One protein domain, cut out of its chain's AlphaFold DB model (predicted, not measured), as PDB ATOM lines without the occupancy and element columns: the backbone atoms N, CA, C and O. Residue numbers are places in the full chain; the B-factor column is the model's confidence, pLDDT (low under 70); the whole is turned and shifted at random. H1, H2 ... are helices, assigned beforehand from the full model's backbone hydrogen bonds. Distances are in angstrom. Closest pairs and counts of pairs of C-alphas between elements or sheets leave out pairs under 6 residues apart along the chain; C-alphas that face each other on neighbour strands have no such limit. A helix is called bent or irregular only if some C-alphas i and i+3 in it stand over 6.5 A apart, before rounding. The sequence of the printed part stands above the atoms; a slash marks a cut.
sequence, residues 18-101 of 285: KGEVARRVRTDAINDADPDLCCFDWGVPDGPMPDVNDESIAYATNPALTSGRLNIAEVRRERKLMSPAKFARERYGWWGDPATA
ATOM      1  N   LYS A  18     -34.084  -5.417 -15.555       50.72
ATOM      2  CA  LYS A  18     -34.865  -6.396 -14.764       50.72
ATOM      3  C   LYS A  18     -35.674  -7.335 -15.666       50.72
ATOM      4  O   LYS A  18     -35.996  -8.452 -15.274       50.72
ATOM      5  N   GLY A  19     -35.984  -6.886 -16.881       60.06
ATOM      6  CA  GLY A  19     -36.653  -7.669 -17.908       60.06
ATOM      7  C   GLY A  19     -35.746  -8.656 -18.645       60.06
ATOM      8  O   GLY A  19     -36.266  -9.560 -19.290       60.06
ATOM      9  N   GLU A  20     -34.420  -8.523 -18.557       65.00
ATOM     10  CA  GLU A  20     -33.476  -9.431 -19.228       65.00
ATOM     11  C   GLU A  20     -33.520 -10.836 -18.636       65.00
ATOM     12  O   GLU A  20     -33.517 -11.809 -19.383       65.00
ATOM     13  N   VAL A  21     -33.660 -10.954 -17.311       73.75
ATOM     14  CA  VAL A  21     -33.830 -12.256 -16.652       73.75
ATOM     15  C   VAL A  21     -35.108 -12.936 -17.137       73.75
ATOM     16  O   VAL A  21     -35.071 -14.108 -17.495       73.75
ATOM     17  N   ALA A  22     -36.223 -12.201 -17.208       77.50
ATOM     18  CA  ALA A  22     -37.494 -12.737 -17.691       77.50
ATOM     19  C   ALA A  22     -37.434 -13.126 -19.180       77.50
ATOM     20  O   ALA A  22     -37.950 -14.177 -19.548       77.50
ATOM     21  N   ARG A  23     -36.761 -12.322 -20.022       77.62
ATOM     22  CA  ARG A  23     -36.515 -12.652 -21.437       77.62
ATOM     23  C   ARG A  23     -35.674 -13.916 -21.574       77.62
ATOM     24  O   ARG A  23     -36.101 -14.825 -22.266       77.62
ATOM     25  N   ARG A  24     -34.533 -13.992 -20.883       80.50
ATOM     26  CA  ARG A  24     -33.634 -15.153 -20.914       80.50
ATOM     27  C   ARG A  24     -34.354 -16.423 -20.473       80.50
ATOM     28  O   ARG A  24     -34.380 -17.378 -21.228       80.50
ATOM     29  N   VAL A  25     -35.006 -16.400 -19.308       83.38
ATOM     30  CA  VAL A  25     -35.730 -17.572 -18.787       83.38
ATOM     31  C   VAL A  25     -36.845 -18.003 -19.745       83.38
ATOM     32  O   VAL A  25     -37.017 -19.192 -19.980       83.38
ATOM     33  N   ARG A  26     -37.579 -17.063 -20.360       85.00
ATOM     34  CA  ARG A  26     -38.563 -17.413 -21.396       85.00
ATOM     35  C   ARG A  26     -37.904 -18.015 -22.639       85.00
ATOM     36  O   ARG A  26     -38.424 -18.987 -23.171       85.00
ATOM     37  N   THR A  27     -36.793 -17.455 -23.112       82.69
ATOM     38  CA  THR A  27     -36.045 -17.992 -24.259       82.69
ATOM     39  C   THR A  27     -35.542 -19.406 -23.982       82.69
ATOM     40  O   THR A  27     -35.708 -20.274 -24.835       82.69
ATOM     41  N   ASP A  28     -34.995 -19.654 -22.794       83.31
ATOM     42  CA  ASP A  28     -34.532 -20.980 -22.379       83.31
ATOM     43  C   ASP A  28     -35.704 -21.973 -22.328       83.31
ATOM     44  O   ASP A  28     -35.578 -23.088 -22.828       83.31
ATOM     45  N   ALA A  29     -36.871 -21.547 -21.829       83.56
ATOM     46  CA  ALA A  29     -38.084 -22.367 -21.820       83.56
ATOM     47  C   ALA A  29     -38.619 -22.684 -23.226       83.56
ATOM     48  O   ALA A  29     -38.996 -23.818 -23.498       83.56
ATOM     49  N   ILE A  30     -38.665 -21.695 -24.126       81.19
ATOM     50  CA  ILE A  30     -39.141 -21.885 -25.508       81.19
ATOM     51  C   ILE A  30     -38.214 -22.826 -26.284       81.19
ATOM     52  O   ILE A  30     -38.685 -23.604 -27.110       81.19
ATOM     53  N   ASN A  31     -36.909 -22.752 -26.022       81.31
ATOM     54  CA  ASN A  31     -35.900 -23.565 -26.694       81.31
ATOM     55  C   ASN A  31     -35.638 -24.917 -26.012       81.31
ATOM     56  O   ASN A  31     -34.751 -25.634 -26.469       81.31
ATOM     57  N   ASP A  32     -36.365 -25.246 -24.937       82.25
ATOM     58  CA  ASP A  32     -36.156 -26.457 -24.129       82.25
ATOM     59  C   ASP A  32     -34.688 -26.615 -23.666       82.25
ATOM     60  O   ASP A  32     -34.099 -27.694 -23.681       82.25
ATOM     61  N   ALA A  33     -34.054 -25.488 -23.323       78.38
ATOM     62  CA  ALA A  33     -32.623 -25.409 -23.037       78.38
ATOM     63  C   ALA A  33     -32.267 -25.736 -21.574       78.38
ATOM     64  O   ALA A  33     -31.093 -25.943 -21.266       78.38
ATOM     65  N   ASP A  34     -33.261 -25.775 -20.682       82.44
ATOM     66  CA  ASP A  34     -33.102 -26.087 -19.260       82.44
ATOM     67  C   ASP A  34     -34.142 -27.143 -18.831       82.44
ATOM     68  O   ASP A  34     -35.331 -26.822 -18.741       82.44
ATOM     69  N   PRO A  35     -33.727 -28.395 -18.551       84.69
ATOM     70  CA  PRO A  35     -34.644 -29.477 -18.193       84.69
ATOM     71  C   PRO A  35     -35.296 -29.300 -16.812       84.69
ATOM     72  O   PRO A  35     -36.278 -29.984 -16.515       84.69
ATOM     73  N   ASP A  36     -34.778 -28.400 -15.970       88.44
ATOM     74  CA  ASP A  36     -35.320 -28.106 -14.639       88.44
ATOM     75  C   ASP A  36     -36.305 -26.915 -14.655       88.44
ATOM     76  O   ASP A  36     -36.874 -26.547 -13.617       88.44
ATOM     77  N   LEU A  37     -36.538 -26.307 -15.825       87.38
ATOM     78  CA  LEU A  37     -37.402 -25.144 -15.996       87.38
ATOM     79  C   LEU A  37     -38.827 -25.535 -16.411       87.38
ATOM     80  O   LEU A  37     -39.061 -26.222 -17.399       87.38
ATOM     81  N   CYS A  38     -39.818 -25.005 -15.690       86.75
ATOM     82  CA  CYS A  38     -41.228 -25.100 -16.063       86.75
ATOM     83  C   CYS A  38     -41.779 -23.705 -16.380       86.75
ATOM     84  O   CYS A  38     -41.733 -22.808 -15.533       86.75
ATOM     85  N   CYS A  39     -42.311 -23.524 -17.589       85.81
ATOM     86  CA  CYS A  39     -42.884 -22.263 -18.048       85.81
ATOM     87  C   CYS A  39     -44.349 -22.446 -18.448       85.81
ATOM     88  O   CYS A  39     -44.695 -23.369 -19.184       85.81
ATOM     89  N   PHE A  40     -45.200 -21.533 -17.984       88.25
ATOM     90  CA  PHE A  40     -46.575 -21.406 -18.445       88.25
ATOM     91  C   PHE A  40     -46.750 -20.005 -19.028       88.25
ATOM     92  O   PHE A  40     -46.762 -19.021 -18.285       88.25
ATOM     93  N   ASP A  41     -46.862 -19.924 -20.351       88.19
ATOM     94  CA  ASP A  41     -47.080 -18.679 -21.083       88.19
ATOM     95  C   ASP A  41     -48.453 -18.733 -21.765       88.19
ATOM     96  O   ASP A  41     -48.758 -19.665 -22.508       88.19
ATOM     97  N   TRP A  42     -49.294 -17.741 -21.476       90.50
ATOM     98  CA  TRP A  42     -50.600 -17.547 -22.116       90.50
ATOM     99  C   TRP A  42     -50.568 -16.379 -23.109       90.50
ATOM    100  O   TRP A  42     -51.620 -15.917 -23.535       90.50
ATOM    101  N   GLY A  43     -49.392 -15.853 -23.448       91.88
ATOM    102  CA  GLY A  43     -49.239 -14.761 -24.397       91.88
ATOM    103  C   GLY A  43     -49.461 -15.169 -25.853       91.88
ATOM    104  O   GLY A  43     -49.508 -16.346 -26.212       91.88
ATOM    105  N   VAL A  44     -49.582 -14.165 -26.718       93.19
ATOM    106  CA  VAL A  44     -49.503 -14.358 -28.171       93.19
ATOM    107  C   VAL A  44     -48.075 -14.731 -28.601       93.19
ATOM    108  O   VAL A  44     -47.119 -14.384 -27.900       93.19
ATOM    109  N   PRO A  45     -47.897 -15.379 -29.769       89.38
ATOM    110  CA  PRO A  45     -46.576 -15.580 -30.354       89.38
ATOM    111  C   PRO A  45     -45.815 -14.265 -30.567       89.38
ATOM    112  O   PRO A  45     -46.414 -13.208 -30.788       89.38
ATOM    113  N   ASP A  46     -44.487 -14.354 -30.552       84.81
ATOM    114  CA  ASP A  46     -43.611 -13.238 -30.908       84.81
ATOM    115  C   ASP A  46     -43.833 -12.856 -32.382       84.81
ATOM    116  O   ASP A  46     -44.023 -13.721 -33.241       84.81
ATOM    117  N   GLY A  47     -43.830 -11.557 -32.685       84.25
ATOM    118  CA  GLY A  47     -44.155 -11.051 -34.021       84.25
ATOM    119  C   GLY A  47     -44.847  -9.689 -33.993       84.25
ATOM    120  O   GLY A  47     -44.871  -9.037 -32.940       84.25
ATOM    121  N   PRO A  48     -45.399  -9.231 -35.133       85.56
ATOM    122  CA  PRO A  48     -46.079  -7.944 -35.235       85.56
ATOM    123  C   PRO A  48     -47.123  -7.760 -34.136       85.56
ATOM    124  O   PRO A  48     -47.748  -8.723 -33.689       85.56
ATOM    125  N   MET A  49     -47.324  -6.512 -33.703       89.69
ATOM    126  CA  MET A  49     -48.275  -6.226 -32.630       89.69
ATOM    127  C   MET A  49     -49.668  -6.770 -32.995       89.69
ATOM    128  O   MET A  49     -50.186  -6.413 -34.057       89.69
ATOM    129  N   PRO A  50     -50.286  -7.601 -32.134       92.06
ATOM    130  CA  PRO A  50     -51.630  -8.122 -32.372       92.06
ATOM    131  C   PRO A  50     -52.668  -6.992 -32.405       92.06
ATOM    132  O   PRO A  50     -52.459  -5.925 -31.816       92.06
ATOM    133  N   ASP A  51     -53.818  -7.233 -33.040       94.44
ATOM    134  CA  ASP A  51     -54.923  -6.272 -33.015       94.44
ATOM    135  C   ASP A  51     -55.470  -6.127 -31.589       94.44
ATOM    136  O   ASP A  51     -56.182  -6.975 -31.056       94.44
ATOM    137  N   VAL A  52     -55.144  -4.996 -30.967       93.62
ATOM    138  CA  VAL A  52     -55.540  -4.633 -29.600       93.62
ATOM    139  C   VAL A  52     -57.044  -4.421 -29.417       93.62
ATOM    140  O   VAL A  52     -57.479  -4.172 -28.293       93.62
ATOM    141  N   ASN A  53     -57.834  -4.474 -30.491       93.00
ATOM    142  CA  ASN A  53     -59.293  -4.416 -30.434       93.00
ATOM    143  C   ASN A  53     -59.957  -5.786 -30.658       93.00
ATOM    144  O   ASN A  53     -61.173  -5.885 -30.502       93.00
ATOM    145  N   ASP A  54     -59.190  -6.830 -30.988       92.62
ATOM    146  CA  ASP A  54     -59.714  -8.187 -31.129       92.62
ATOM    147  C   ASP A  54     -59.872  -8.849 -29.752       92.62
ATOM    148  O   ASP A  54     -58.910  -9.253 -29.097       92.62
ATOM    149  N   GLU A  55     -61.119  -8.964 -29.299       92.94
ATOM    150  CA  GLU A  55     -61.447  -9.563 -28.006       92.94
ATOM    151  C   GLU A  55     -61.221 -11.075 -27.963       92.94
ATOM    152  O   GLU A  55     -61.065 -11.624 -26.871       92.94
ATOM    153  N   SER A  56     -61.171 -11.759 -29.110       94.06
ATOM    154  CA  SER A  56     -60.885 -13.196 -29.135       94.06
ATOM    155  C   SER A  56     -59.478 -13.484 -28.601       94.06
ATOM    156  O   SER A  56     -59.291 -14.422 -27.822       94.06
ATOM    157  N   ILE A  57     -58.520 -12.599 -28.900       94.81
ATOM    158  CA  ILE A  57     -57.158 -12.639 -28.361       94.81
ATOM    159  C   ILE A  57     -57.184 -12.426 -26.845       94.81
ATOM    160  O   ILE A  57     -56.487 -13.130 -26.113       94.81
ATOM    161  N   ALA A  58     -58.029 -11.521 -26.343       93.38
ATOM    162  CA  ALA A  58     -58.176 -11.307 -24.905       93.38
ATOM    163  C   ALA A  58     -58.629 -12.590 -24.187       93.38
ATOM    164  O   ALA A  58     -58.014 -12.979 -23.192       93.38
ATOM    165  N   TYR A  59     -59.654 -13.277 -24.703       93.75
ATOM    166  CA  TYR A  59     -60.130 -14.545 -24.132       93.75
ATOM    167  C   TYR A  59     -59.090 -15.668 -24.220       93.75
ATOM    168  O   TYR A  59     -58.972 -16.451 -23.279       93.75
ATOM    169  N   ALA A  60     -58.323 -15.734 -25.312       93.12
ATOM    170  CA  ALA A  60     -57.273 -16.737 -25.486       93.12
ATOM    171  C   ALA A  60     -56.105 -16.552 -24.500       93.12
ATOM    172  O   ALA A  60     -55.538 -17.534 -24.026       93.12
ATOM    173  N   THR A  61     -55.774 -15.301 -24.169       94.25
ATOM    174  CA  THR A  61     -54.563 -14.951 -23.407       94.25
ATOM    175  C   THR A  61     -54.806 -14.642 -21.927       94.25
ATOM    176  O   THR A  61     -53.866 -14.573 -21.137       94.25
ATOM    177  N   ASN A  62     -56.066 -14.485 -21.504       93.25
ATOM    178  CA  ASN A  62     -56.429 -14.181 -20.117       93.25
ATOM    179  C   ASN A  62     -57.343 -15.271 -19.534       93.25
ATOM    180  O   ASN A  62     -58.569 -15.119 -19.552       93.25
ATOM    181  N   PRO A  63     -56.795 -16.323 -18.893       92.25
ATOM    182  CA  PRO A  63     -57.595 -17.356 -18.221       92.25
ATOM    183  C   PRO A  63     -58.585 -16.811 -17.171       92.25
ATOM    184  O   PRO A  63     -59.595 -17.444 -16.851       92.25
ATOM    185  N   ALA A  64     -58.331 -15.612 -16.635       91.94
ATOM    186  CA  ALA A  64     -59.238 -14.914 -15.727       91.94
ATOM    187  C   ALA A  64     -60.584 -14.529 -16.376       91.94
ATOM    188  O   ALA A  64     -61.590 -14.488 -15.671       91.94
ATOM    189  N   LEU A  65     -60.627 -14.282 -17.693       93.06
ATOM    190  CA  LEU A  65     -61.877 -14.034 -18.423       93.06
ATOM    191  C   LEU A  65     -62.705 -15.317 -18.522       93.06
ATOM    192  O   LEU A  65     -63.882 -15.323 -18.177       93.06
ATOM    193  N   THR A  66     -62.069 -16.422 -18.916       88.25
ATOM    194  CA  THR A  66     -62.731 -17.727 -19.084       88.25
ATOM    195  C   THR A  66     -63.220 -18.304 -17.756       88.25
ATOM    196  O   THR A  66     -64.286 -18.907 -17.692       88.25
ATOM    197  N   SER A  67     -62.478 -18.079 -16.670       91.19
ATOM    198  CA  SER A  67     -62.885 -18.480 -15.315       91.19
ATOM    199  C   SER A  67     -63.899 -17.534 -14.653       91.19
ATOM    200  O   SER A  67     -64.342 -17.813 -13.540       91.19
ATOM    201  N   GLY A  68     -64.254 -16.414 -15.295       91.31
ATOM    202  CA  GLY A  68     -65.208 -15.425 -14.776       91.31
ATOM    203  C   GLY A  68     -64.665 -14.492 -13.684       91.31
ATOM    204  O   GLY A  68     -65.428 -13.719 -13.109       91.31
ATOM    205  N   ARG A  69     -63.360 -14.533 -13.387       94.31
ATOM    206  CA  ARG A  69     -62.704 -13.661 -12.390       94.31
ATOM    207  C   ARG A  69     -62.434 -12.246 -12.906       94.31
ATOM    208  O   ARG A  69     -62.292 -11.325 -12.109       94.31
ATOM    209  N   LEU A  70     -62.341 -12.080 -14.221       92.94
ATOM    210  CA  LEU A  70     -62.172 -10.801 -14.901       92.94
ATOM    211  C   LEU A  70     -63.366 -10.570 -15.830       92.94
ATOM    212  O   LEU A  70     -63.834 -11.492 -16.493       92.94
ATOM    213  N   ASN A  71     -63.846  -9.331 -15.900       94.38
ATOM    214  CA  ASN A  71     -64.911  -8.945 -16.820       94.38
ATOM    215  C   ASN A  71     -64.305  -8.315 -18.083       94.38
ATOM    216  O   ASN A  71     -63.462  -7.424 -17.980       94.38
ATOM    217  N   ILE A  72     -64.787  -8.706 -19.265       94.31
ATOM    218  CA  ILE A  72     -64.372  -8.119 -20.549       94.31
ATOM    219  C   ILE A  72     -64.568  -6.592 -20.595       94.31
ATOM    220  O   ILE A  72     -63.800  -5.874 -21.231       94.31
ATOM    221  N   ALA A  73     -65.543  -6.058 -19.854       95.12
ATOM    222  CA  ALA A  73     -65.735  -4.620 -19.707       95.12
ATOM    223  C   ALA A  73     -64.537  -3.914 -19.042       95.12
ATOM    224  O   ALA A  73     -64.282  -2.757 -19.369       95.12
ATOM    225  N   GLU A  74     -63.800  -4.581 -18.146       93.62
ATOM    226  CA  GLU A  74     -62.563  -4.044 -17.559       93.62
ATOM    227  C   GLU A  74     -61.432  -4.023 -18.585       93.62
ATOM    228  O   GLU A  74     -60.774  -3.004 -18.761       93.62
ATOM    229  N   VAL A  75     -61.278  -5.099 -19.361       93.38
ATOM    230  CA  VAL A  75     -60.289  -5.159 -20.449       93.38
ATOM    231  C   VAL A  75     -60.523  -4.027 -21.459       93.38
ATOM    232  O   VAL A  75     -59.594  -3.306 -21.823       93.38
ATOM    233  N   ARG A  76     -61.787  -3.775 -21.832       94.69
ATOM    234  CA  ARG A  76     -62.175  -2.634 -22.682       94.69
ATOM    235  C   ARG A  76     -61.862  -1.276 -22.047       94.69
ATOM    236  O   ARG A  76     -61.552  -0.331 -22.773       94.69
ATOM    237  N   ARG A  77     -61.992  -1.136 -20.722       93.62
ATOM    238  CA  ARG A  77     -61.636   0.103 -20.006       93.62
ATOM    239  C   ARG A  77     -60.135   0.332 -20.051       93.62
ATOM    240  O   ARG A  77     -59.706   1.402 -20.469       93.62
ATOM    241  N   GLU A  78     -59.344  -0.669 -19.697       92.31
ATOM    242  CA  GLU A  78     -57.885  -0.570 -19.714       92.31
ATOM    243  C   GLU A  78     -57.329  -0.290 -21.105       92.31
ATOM    244  O   GLU A  78     -56.411   0.520 -21.240       92.31
ATOM    245  N   ARG A  79     -57.942  -0.858 -22.151       94.56
ATOM    246  CA  ARG A  79     -57.585  -0.536 -23.535       94.56
ATOM    247  C   ARG A  79     -57.652   0.963 -23.817       94.56
ATOM    248  O   ARG A  79     -56.799   1.473 -24.537       94.56
ATOM    249  N   LYS A  80     -58.621   1.677 -23.237       93.38
ATOM    250  CA  LYS A  80     -58.766   3.136 -23.384       93.38
ATOM    251  C   LYS A  80     -57.763   3.930 -22.542       93.38
ATOM    252  O   LYS A  80     -57.513   5.089 -22.851       93.38
ATOM    253  N   LEU A  81     -57.204   3.328 -21.491       91.38
ATOM    254  CA  LEU A  81     -56.281   3.970 -20.546       91.38
ATOM    255  C   LEU A  81     -54.800   3.758 -20.898       91.38
ATOM    256  O   LEU A  81     -53.927   4.370 -20.285       91.38
ATOM    257  N   MET A  82     -54.499   2.880 -21.856       89.62
ATOM    258  CA  MET A  82     -53.135   2.502 -22.223       89.62
ATOM    259  C   MET A  82     -52.859   2.735 -23.711       89.62
ATOM    260  O   MET A  82     -53.756   2.682 -24.555       89.62
ATOM    261  N   SER A  83     -51.584   2.946 -24.048       90.25
ATOM    262  CA  SER A  83     -51.147   2.869 -25.443       90.25
ATOM    263  C   SER A  83     -51.355   1.445 -25.983       90.25
ATOM    264  O   SER A  83     -51.327   0.495 -25.195       90.25
ATOM    265  N   PRO A  84     -51.525   1.262 -27.308       91.31
ATOM    266  CA  PRO A  84     -51.671  -0.065 -27.912       91.31
ATOM    267  C   PRO A  84     -50.570  -1.044 -27.484       91.31
ATOM    268  O   PRO A  84     -50.868  -2.129 -27.004       91.31
ATOM    269  N   ALA A  85     -49.303  -0.622 -27.552       85.69
ATOM    270  CA  ALA A  85     -48.164  -1.465 -27.194       85.69
ATOM    271  C   ALA A  85     -48.155  -1.847 -25.707       85.69
ATOM    272  O   ALA A  85     -47.902  -3.000 -25.366       85.69
ATOM    273  N   LYS A  86     -48.470  -0.900 -24.812       87.38
ATOM    274  CA  LYS A  86     -48.579  -1.190 -23.378       87.38
ATOM    275  C   LYS A  86     -49.724  -2.166 -23.111       87.38
ATOM    276  O   LYS A  86     -49.540  -3.119 -22.371       87.38
ATOM    277  N   PHE A  87     -50.874  -1.961 -23.747       93.25
ATOM    278  CA  PHE A  87     -52.015  -2.859 -23.617       93.25
ATOM    279  C   PHE A  87     -51.703  -4.271 -24.129       93.25
ATOM    280  O   PHE A  87     -51.968  -5.238 -23.426       93.25
ATOM    281  N   ALA A  88     -51.087  -4.402 -25.308       92.94
ATOM    282  CA  ALA A  88     -50.695  -5.693 -25.871       92.94
ATOM    283  C   ALA A  88     -49.711  -6.447 -24.958       92.94
ATOM    284  O   ALA A  88     -49.869  -7.649 -24.750       92.94
ATOM    285  N   ARG A  89     -48.739  -5.748 -24.352       89.94
ATOM    286  CA  ARG A  89     -47.840  -6.335 -23.344       89.94
ATOM    287  C   ARG A  89     -48.616  -6.842 -22.127       89.94
ATOM    288  O   ARG A  89     -48.504  -8.006 -21.769       89.94
ATOM    289  N   GLU A  90     -49.428  -5.982 -21.516       90.56
ATOM    290  CA  GLU A  90     -50.087  -6.281 -20.237       90.56
ATOM    291  C   GLU A  90     -51.231  -7.297 -20.365       90.56
ATOM    292  O   GLU A  90     -51.439  -8.109 -19.466       90.56
ATOM    293  N   ARG A  91     -51.994  -7.251 -21.463       93.12
ATOM    294  CA  ARG A  91     -53.187  -8.084 -21.651       93.12
ATOM    295  C   ARG A  91     -52.990  -9.259 -22.575       93.12
ATOM    296  O   ARG A  91     -53.644 -10.266 -22.348       93.12
ATOM    297  N   TYR A  92     -52.140  -9.154 -23.586       94.50
ATOM    298  CA  TYR A  92     -51.964 -10.230 -24.565       94.50
ATOM    299  C   TYR A  92     -50.635 -10.961 -24.402       94.50
ATOM    300  O   TYR A  92     -50.322 -11.820 -25.218       94.50
ATOM    301  N   GLY A  93     -49.834 -10.623 -23.384       91.38
ATOM    302  CA  GLY A  93     -48.526 -11.239 -23.177       91.38
ATOM    303  C   GLY A  93     -47.585 -11.050 -24.371       91.38
ATOM    304  O   GLY A  93     -46.735 -11.894 -24.617       91.38
ATOM    305  N   TRP A  94     -47.741  -9.965 -25.137       91.44
ATOM    306  CA  TRP A  94     -46.948  -9.714 -26.341       91.44
ATOM    307  C   TRP A  94     -45.523  -9.257 -25.997       91.44
ATOM    308  O   TRP A  94     -45.336  -8.194 -25.403       91.44
ATOM    309  N   TRP A  95     -44.508 -10.030 -26.399       85.69
ATOM    310  CA  TRP A  95     -43.091  -9.742 -26.116       85.69
ATOM    311  C   TRP A  95     -42.413  -8.808 -27.127       85.69
ATOM    312  O   TRP A  95     -41.286  -8.363 -26.889       85.69
ATOM    313  N   GLY A  96     -43.117  -8.445 -28.199       82.88
ATOM    314  CA  GLY A  96     -42.593  -7.635 -29.294       82.88
ATOM    315  C   GLY A  96     -42.433  -8.436 -30.581       82.88
ATOM    316  O   GLY A  96     -42.547  -9.660 -30.593       82.88
ATOM    317  N   ASP A  97     -42.158  -7.724 -31.669       75.56
ATOM    318  CA  ASP A  97     -41.765  -8.338 -32.934       75.56
ATOM    319  C   ASP A  97     -40.237  -8.463 -32.964       75.56
ATOM    320  O   ASP A  97     -39.584  -7.416 -32.959       75.56
ATOM    321  N   PRO A  98     -39.651  -9.676 -33.010       63.00
ATOM    322  CA  PRO A  98     -38.210  -9.871 -33.148       63.00
ATOM    323  C   PRO A  98     -37.617  -9.130 -34.351       63.00
ATOM    324  O   PRO A  98     -36.487  -8.661 -34.271       63.00
ATOM    325  N   ALA A  99     -38.387  -8.955 -35.431       55.41
ATOM    326  CA  ALA A  99     -37.962  -8.196 -36.607       55.41
ATOM    327  C   ALA A  99     -37.869  -6.681 -36.346       55.41
ATOM    328  O   ALA A  99     -37.192  -5.965 -37.079       55.41
ATOM    329  N   THR A 100     -38.528  -6.184 -35.295       52.09
ATOM    330  CA  THR A 100     -38.445  -4.784 -34.835       52.09
ATOM    331  C   THR A 100     -37.765  -4.645 -33.473       52.09
ATOM    332  O   THR A 100     -37.649  -3.533 -32.946       52.09
ATOM    333  N   ALA A 101     -37.336  -5.760 -32.872       51.78
ATOM    334  CA  ALA A 101     -36.704  -5.805 -31.568       51.78
ATOM    335  C   ALA A 101     -35.337  -5.142 -31.685       51.78
ATOM    336  O   ALA A 101     -34.370  -5.805 -32.032       51.78
TER     337      ALA A 101
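This is residues 18 to 101 of the 285 residues of an uncharacterized protein of Actinobacteria bacterium (UniProt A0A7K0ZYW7). A small cluster of four short helices, H2 to H5, stands on one side of the domain, and the longest helix, H1, stands by itself on the other side, joined to the cluster by a long looping stretch, residues 31 to 54. In the cluster the centres of H2, H4 and H5 make a triangle, and the very short H3 follows at the end of H2. The printed part has 84 residues with five named helices, in the order H1, H2, H3, H4, H5 along the chain, and no named strand; the class is all helix, and the helices hold 43 of the 84 residues. The whole is only just compact, close to loose, with a radius of gyration of the C-alphas of 14.0 A, and the C-alphas span 39 by 31 by 22 A along their three main axes.

H1, residues 18 to 30, touches no helix and is apart from H2, residues 55 to 61. H1 is also apart from H3, residues 63 to 66, from H4, residues 72 to 81, and from H5, residues 84 to 92. H2 and H3 touch only at the corner by their link, and only just, with 3 pairs of C-alphas within 8 A; their closest C-alphas, those of Tyr 59 and Leu 65, are 6.0 A apart. H2 and H4 are close but not clearly touching: their closest C-alphas, those of Ala 58 and Val 75, are 7.9 A apart, and their lines are about perpendicular at 80 degrees. H2 and H5 touch, with 5 pairs of C-alphas within 8 A; the closest are those of Thr 61 and Tyr 92, 5.5 A apart. These two helices run the same way at a steep tilt of 52 degrees. H3 and H4 are close but not clearly touching, with their closest C-alphas, those of Leu 65 and Ile 72, 6.8 A apart, while H3 and H5 are apart. H4 and H5 form a helical hairpin and only just touch, with 3 pairs of C-alphas within 8 A; the closest are those of Arg 79 and Phe 87, 6.0 A apart. They run opposite ways at a shallow tilt of 29 degrees. In H2 and H5 every O i to N i+4 pair is within hydrogen-bond range, in H1 8 of 9 are and in H4 5 of 6, while H3 is too short for such a pair.

H1 begins at C-alpha 18, at (-34.865, -6.396, -14.764), and measures 19.3 A from first to last C-alpha, Lys 18 to Ile 30. It is neither bent nor irregular, but only just: C-alphas 18 and 21 are 6.2 A apart. H2, Glu 55 to Thr 61, begins with C-alpha 55 at (-61.447, -9.563, -28.006) and is 9.9 A long. H3, Pro 63 to Thr 66, is 5.2 A long. H4, Ile 72 to Leu 81, is 14.5 A long. H5, Pro 84 to Tyr 92, is 10.7 A long and ends with C-alpha 92 at (-51.964, -10.230, -24.565).

The two C-alphas farthest apart are those of Pro 35 and Lys 80, at 40.9 A, and the first and last printed C-alphas, of Lys 18 and Ala 101, are 16.9 A apart. The printed part has no cut. The link from H1 to H2, with 24 residues between them, is long; the links from H2 to H3, from H3 to H4 and from H4 to H5 are tight. The mean pLDDT of the printed part is 86.4, and the model's confidence is under 70 at residues 18 to 20, which belong to H1, and at residues 98 to 101.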